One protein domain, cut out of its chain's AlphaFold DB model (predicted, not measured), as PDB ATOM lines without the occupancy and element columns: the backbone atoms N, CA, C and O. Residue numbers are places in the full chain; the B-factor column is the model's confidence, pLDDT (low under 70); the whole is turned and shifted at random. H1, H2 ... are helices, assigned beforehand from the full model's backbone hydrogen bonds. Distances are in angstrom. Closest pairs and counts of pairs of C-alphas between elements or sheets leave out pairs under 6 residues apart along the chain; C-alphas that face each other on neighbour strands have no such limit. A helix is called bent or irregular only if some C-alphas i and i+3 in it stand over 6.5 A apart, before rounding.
ATOM      1  N   GLY A  16     134.910  96.572  90.923       86.75
ATOM      2  CA  GLY A  16     135.619  97.805  91.256       86.75
ATOM      3  C   GLY A  16     136.639  97.627  92.382       86.75
ATOM      4  O   GLY A  16     137.742  98.159  92.288       86.75
ATOM      5  N   ALA A  17     136.323  96.852  93.422       88.88
ATOM      6  CA  ALA A  17     137.245  96.574  94.520       88.88
ATOM      7  C   ALA A  17     138.471  95.787  94.046       88.88
ATOM      8  O   ALA A  17     139.595  96.140  94.393       88.88
ATOM      9  N   VAL A  18     138.276  94.770  93.201       90.12
ATOM     10  CA  VAL A  18     139.382  93.987  92.632       90.12
ATOM     11  C   VAL A  18     140.258  94.853  91.723       90.12
ATOM     12  O   VAL A  18     141.481  94.820  91.845       90.12
ATOM     13  N   GLN A  19     139.655  95.670  90.852       89.62
ATOM     14  CA  GLN A  19     140.398  96.573  89.967       89.62
ATOM     15  C   GLN A  19     141.215  97.607  90.758       89.62
ATOM     16  O   GLN A  19     142.408  97.771  90.499       89.62
ATOM     17  N   ASN A  20     140.600  98.264  91.746       91.44
ATOM     18  CA  ASN A  20     141.283  99.253  92.581       91.44
ATOM     19  C   ASN A  20     142.341  98.603  93.483       91.44
ATOM     20  O   ASN A  20     143.413  99.171  93.655       91.44
ATOM     21  N   GLY A  21     142.087  97.403  94.012       94.12
ATOM     22  CA  GLY A  21     143.068  96.645  94.791       94.12
ATOM     23  C   GLY A  21     144.301  96.278  93.964       94.12
ATOM     24  O   GLY A  21     145.427  96.488  94.409       94.12
ATOM     25  N   GLY A  22     144.103  95.817  92.725       94.31
ATOM     26  CA  GLY A  22     145.190  95.585  91.770       94.31
ATOM     27  C   GLY A  22     145.987  96.854  91.465       94.31
ATOM     28  O   GLY A  22     147.216  96.850  91.545       94.31
ATOM     29  N   GLY A  23     145.290  97.959  91.184       92.94
ATOM     30  CA  GLY A  23     145.912  99.266  90.957       92.94
ATOM     31  C   GLY A  23     146.713  99.761  92.164       92.94
ATOM     32  O   GLY A  23     147.837 100.224  91.997       92.94
ATOM     33  N   ALA A  24     146.184  99.595  93.379       93.62
ATOM     34  CA  ALA A  24     146.865  99.966  94.615       93.62
ATOM     35  C   ALA A  24     148.140  99.144  94.835       93.62
ATOM     36  O   ALA A  24     149.173  99.715  95.172       93.62
ATOM     37  N   MET A  25     148.108  97.830  94.588       96.19
ATOM     38  CA  MET A  25     149.311  96.991  94.669       96.19
ATOM     39  C   MET A  25     150.393  97.457  93.688       96.19
ATOM     40  O   MET A  25     151.557  97.572  94.071       96.19
ATOM     41  N   ILE A  26     150.014  97.768  92.445       95.00
ATOM     42  CA  ILE A  26     150.944  98.289  91.433       95.00
ATOM     43  C   ILE A  26     151.499  99.651  91.859       95.00
ATOM     44  O   ILE A  26     152.705  99.867  91.776       95.00
ATOM     45  N   ALA A  27     150.648 100.553  92.353       90.81
ATOM     46  CA  ALA A  27     151.065 101.872  92.818       90.81
ATOM     47  C   ALA A  27     152.018 101.786  94.022       90.81
ATOM     48  O   ALA A  27     153.020 102.500  94.060       90.81
ATOM     49  N   ILE A  28     151.758 100.882  94.976       92.62
ATOM     50  CA  ILE A  28     152.649 100.619  96.114       92.62
ATOM     51  C   ILE A  28     153.996 100.105  95.611       92.62
ATOM     52  O   ILE A  28     155.023 100.663  95.978       92.62
ATOM     53  N   ALA A  29     154.009  99.093  94.739       94.31
ATOM     54  CA  ALA A  29     155.251  98.573  94.176       94.31
ATOM     55  C   ALA A  29     156.038  99.674  93.442       94.31
ATOM     56  O   ALA A  29     157.222  99.865  93.708       94.31
ATOM     57  N   ALA A  30     155.380 100.456  92.585       92.06
ATOM     58  CA  ALA A  30     156.010 101.571  91.880       92.06
ATOM     59  C   ALA A  30     156.600 102.609  92.849       92.06
ATOM     60  O   ALA A  30     157.727 103.058  92.652       92.06
ATOM     61  N   THR A  31     155.882 102.933  93.928       91.81
ATOM     62  CA  THR A  31     156.374 103.842  94.974       91.81
ATOM     63  C   THR A  31     157.608 103.268  95.670       91.81
ATOM     64  O   THR A  31     158.573 103.990  95.881       91.81
ATOM     65  N   LEU A  32     157.614 101.964  95.968       93.25
ATOM     66  CA  LEU A  32     158.727 101.306  96.656       93.25
ATOM     67  C   LEU A  32     160.015 101.240  95.823       93.25
ATOM     68  O   LEU A  32     161.102 101.351  96.386       93.25
ATOM     69  N   PRO A  43     145.933 120.646 101.167       95.69
ATOM     70  CA  PRO A  43     144.523 120.538 100.786       95.69
ATOM     71  C   PRO A  43     144.331 120.158  99.311       95.69
ATOM     72  O   PRO A  43     143.408 119.419  98.977       95.69
ATOM     73  N   MET A  44     145.229 120.617  98.434       94.88
ATOM     74  CA  MET A  44     145.195 120.304  97.004       94.88
ATOM     75  C   MET A  44     145.440 118.813  96.737       94.88
ATOM     76  O   MET A  44     144.749 118.226  95.905       94.88
ATOM     77  N   LEU A  45     146.364 118.184  97.480       93.19
ATOM     78  CA  LEU A  45     146.588 116.738  97.436       93.19
ATOM     79  C   LEU A  45     145.305 115.978  97.784       93.19
ATOM     80  O   LEU A  45     144.892 115.086  97.046       93.19
ATOM     81  N   TRP A  46     144.634 116.365  98.870       95.38
ATOM     82  CA  TRP A  46     143.380 115.730  99.285       95.38
ATOM     83  C   TRP A  46     142.253 115.914  98.269       95.38
ATOM     84  O   TRP A  46     141.525 114.960  97.996       95.38
ATOM     85  N   ILE A  47     142.134 117.101  97.666       96.69
ATOM     86  CA  ILE A  47     141.170 117.356  96.585       96.69
ATOM     87  C   ILE A  47     141.467 116.453  95.382       96.69
ATOM     88  O   ILE A  47     140.555 115.819  94.855       96.69
ATOM     89  N   GLY A  48     142.735 116.340  94.975       94.44
ATOM     90  CA  GLY A  48     143.152 115.467  93.876       94.44
ATOM     91  C   GLY A  48     142.880 113.984  94.150       94.44
ATOM     92  O   GLY A  48     142.382 113.270  93.275       94.44
ATOM     93  N   LEU A  49     143.132 113.519  95.377       93.25
ATOM     94  CA  LEU A  49     142.815 112.153  95.806       93.25
ATOM     95  C   LEU A  49     141.304 111.897  95.799       93.25
ATOM     96  O   LEU A  49     140.855 110.891  95.249       93.25
ATOM     97  N   ALA A  50     140.513 112.822  96.347       95.31
ATOM     98  CA  ALA A  50     139.058 112.725  96.340       95.31
ATOM     99  C   ALA A  50     138.507 112.688  94.906       95.31
ATOM    100  O   ALA A  50     137.674 111.841  94.589       95.31
ATOM    101  N   TRP A  51     139.018 113.545  94.018       95.56
ATOM    102  CA  TRP A  51     138.664 113.544  92.599       95.56
ATOM    103  C   TRP A  51     139.004 112.212  91.920       95.56
ATOM    104  O   TRP A  51     138.179 111.645  91.202       95.56
ATOM    105  N   SER A  52     140.185 111.661  92.199       92.62
ATOM    106  CA  SER A  52     140.628 110.384  91.631       92.62
ATOM    107  C   SER A  52     139.727 109.217  92.054       92.62
ATOM    108  O   SER A  52     139.327 108.398  91.227       92.62
ATOM    109  N   VAL A  53     139.350 109.155  93.333       92.50
ATOM    110  CA  VAL A  53     138.504 108.076  93.864       92.50
ATOM    111  C   VAL A  53     137.045 108.231  93.426       92.50
ATOM    112  O   VAL A  53     136.420 107.264  92.980       92.50
ATOM    113  N   LEU A  54     136.483 109.434  93.547       93.81
ATOM    114  CA  LEU A  54     135.058 109.660  93.318       93.81
ATOM    115  C   LEU A  54     134.738 109.821  91.832       93.81
ATOM    116  O   LEU A  54     133.874 109.109  91.321       93.81
ATOM    117  N   ALA A  55     135.429 110.722  91.132       92.06
ATOM    118  CA  ALA A  55     135.125 111.029  89.738       92.06
ATOM    119  C   ALA A  55     135.734 109.994  88.783       92.06
ATOM    120  O   ALA A  55     135.013 109.385  87.992       92.06
ATOM    121  N   LEU A  56     137.047 109.754  88.871       91.06
ATOM    122  CA  LEU A  56     137.730 108.894  87.897       91.06
ATOM    123  C   LEU A  56     137.436 107.403  88.117       91.06
ATOM    124  O   LEU A  56     137.151 106.695  87.153       91.06
ATOM    125  N   SER A  57     137.455 106.923  89.365       90.44
ATOM    126  CA  SER A  57     137.219 105.502  89.668       90.44
ATOM    127  C   SER A  57     135.728 105.184  89.824       90.44
ATOM    128  O   SER A  57     135.145 104.475  89.000       90.44
ATOM    129  N   THR A  58     135.074 105.742  90.845       90.25
ATOM    130  CA  THR A  58     133.707 105.337  91.209       90.25
ATOM    131  C   THR A  58     132.683 105.740  90.149       90.25
ATOM    132  O   THR A  58     131.936 104.887  89.656       90.25
ATOM    133  N   ALA A  59     132.644 107.021  89.770       91.75
ATOM    134  CA  ALA A  59     131.720 107.507  88.751       91.75
ATOM    135  C   ALA A  59     132.081 106.959  87.363       91.75
ATOM    136  O   ALA A  59     131.189 106.493  86.659       91.75
ATOM    137  N   GLY A  60     133.370 106.925  87.006       90.19
ATOM    138  CA  GLY A  60     133.852 106.363  85.741       90.19
ATOM    139  C   GLY A  60     133.416 104.912  85.512       90.19
ATOM    140  O   GLY A  60     132.773 104.612  84.503       90.19
ATOM    141  N   LEU A  61     133.692 104.009  86.461       89.06
ATOM    142  CA  LEU A  61     133.304 102.598  86.349       89.06
ATOM    143  C   LEU A  61     131.782 102.426  86.344       89.06
ATOM    144  O   LEU A  61     131.246 101.674  85.529       89.06
ATOM    145  N   SER A  62     131.077 103.133  87.230       89.12
ATOM    146  CA  SER A  62     129.614 103.051  87.316       89.12
ATOM    147  C   SER A  62     128.957 103.505  86.015       89.12
ATOM    148  O   SER A  62     128.055 102.835  85.512       89.12
ATOM    149  N   LEU A  63     129.453 104.599  85.433       90.88
ATOM    150  CA  LEU A  63     128.998 105.124  84.154       90.88
ATOM    151  C   LEU A  63     129.300 104.142  83.020       90.88
ATOM    152  O   LEU A  63     128.402 103.833  82.239       90.88
ATOM    153  N   LEU A  64     130.516 103.594  82.953       89.88
ATOM    154  CA  LEU A  64     130.893 102.586  81.960       89.88
ATOM    155  C   LEU A  64     129.951 101.378  82.015       89.88
ATOM    156  O   LEU A  64     129.385 100.989  80.994       89.88
ATOM    157  N   VAL A  65     129.741 100.806  83.204       88.56
ATOM    158  CA  VAL A  65     128.845  99.656  83.371       88.56
ATOM    159  C   VAL A  65     127.410 100.030  83.007       88.56
ATOM    160  O   VAL A  65     126.734  99.262  82.320       88.56
ATOM    161  N   TRP A  66     126.943 101.212  83.414       89.00
ATOM    162  CA  TRP A  66     125.626 101.717  83.044       89.00
ATOM    163  C   TRP A  66     125.475 101.822  81.519       89.00
ATOM    164  O   TRP A  66     124.518 101.279  80.967       89.00
ATOM    165  N   LEU A  67     126.440 102.414  80.813       88.31
ATOM    166  CA  LEU A  67     126.434 102.536  79.354       88.31
ATOM    167  C   LEU A  67     126.450 101.179  78.654       88.31
ATOM    168  O   LEU A  67     125.674 100.972  77.722       88.31
ATOM    169  N   VAL A  68     127.284 100.239  79.107       88.88
ATOM    170  CA  VAL A  68     127.322  98.880  78.544       88.88
ATOM    171  C   VAL A  68     125.968  98.192  78.708       88.88
ATOM    172  O   VAL A  68     125.476  97.588  77.754       88.88
ATOM    173  N   ARG A  69     125.337  98.326  79.882       86.31
ATOM    174  CA  ARG A  69     124.018  97.740  80.165       86.31
ATOM    175  C   ARG A  69     122.898  98.353  79.315       86.31
ATOM    176  O   ARG A  69     122.000  97.620  78.920       86.31
ATOM    177  N   HIS A  70     122.953  99.651  79.006       86.56
ATOM    178  CA  HIS A  70     121.898 100.344  78.248       86.56
ATOM    179  C   HIS A  70     122.105 100.330  76.727       86.56
ATOM    180  O   HIS A  70     121.137 100.348  75.973       86.56
ATOM    181  N   GLN A  71     123.354 100.353  76.255       84.94
ATOM    182  CA  GLN A  71     123.680 100.560  74.837       84.94
ATOM    183  C   GLN A  71     124.353  99.357  74.167       84.94
ATOM    184  O   GLN A  71     124.471  99.330  72.941       84.94
ATOM    185  N   GLY A  72     124.777  98.366  74.950       86.25
ATOM    186  CA  GLY A  72     125.517  97.204  74.481       86.25
ATOM    187  C   GLY A  72     127.024  97.466  74.304       86.25
ATOM    188  O   GLY A  72     127.444  98.609  74.088       86.25
TER     189      GLY A  72
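This is residues 16 to 32 and 43 to 72 of the 132 residues of the protein "Permease" of Sphingomonas sp. BHC-A (UniProt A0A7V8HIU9). Two helices spread as a lopsided, open V: the first end of the shorter H1 comes near H2 at Leu 61, and the two open away from each other toward the cut in the chain. H2 makes the long arm and runs on past this near place, and there is no packed core between the two. The printed part has 47 residues with two named helices, H1 then H2, and no named strand; the class is all helix. The whole is loose, with a radius of gyration of the C-alphas of 13.3 A, and flat, spanning 40 by 25 by 12 A.

H1, residues 16 to 32, and H2, residues 43 to 71, are close but not clearly touching, with 2 pairs of C-alphas within 8 A. Their closest C-alphas are those of Gly 16 and Leu 61, 7.2 A apart. They run opposite ways at a steep tilt of 38 degrees, only just past shallow, and their centres are 16.2 A apart. Residues 21 to 32 of H1 stand free, as do residues 43 to 50 and 63 to 71 of H2. In H1 every O i to N i+4 pair is within hydrogen-bond range; in H2 20 of 25 are.

H1 begins at C-alpha 16, at (135.619, 97.805, 91.256), and measures 24.0 A from first to last C-alpha. It ends at C-alpha 32, at (158.727, 101.306, 96.656). H2 measures 38.8 A and ends at C-alpha 71, at (123.680, 100.560, 74.837). H2 is neither bent nor irregular, but only just: C-alphas 56 and 59 are 6.2 A apart.

The two C-alphas farthest apart are those of Leu 32 and Gln 71, at 41.3 A. The link across the cut, residues 33 to 42, is not printed, and C-alphas 32 and 43 are 24.3 A apart. The mean pLDDT of the printed part is 91.6, and no printed residue is under 70.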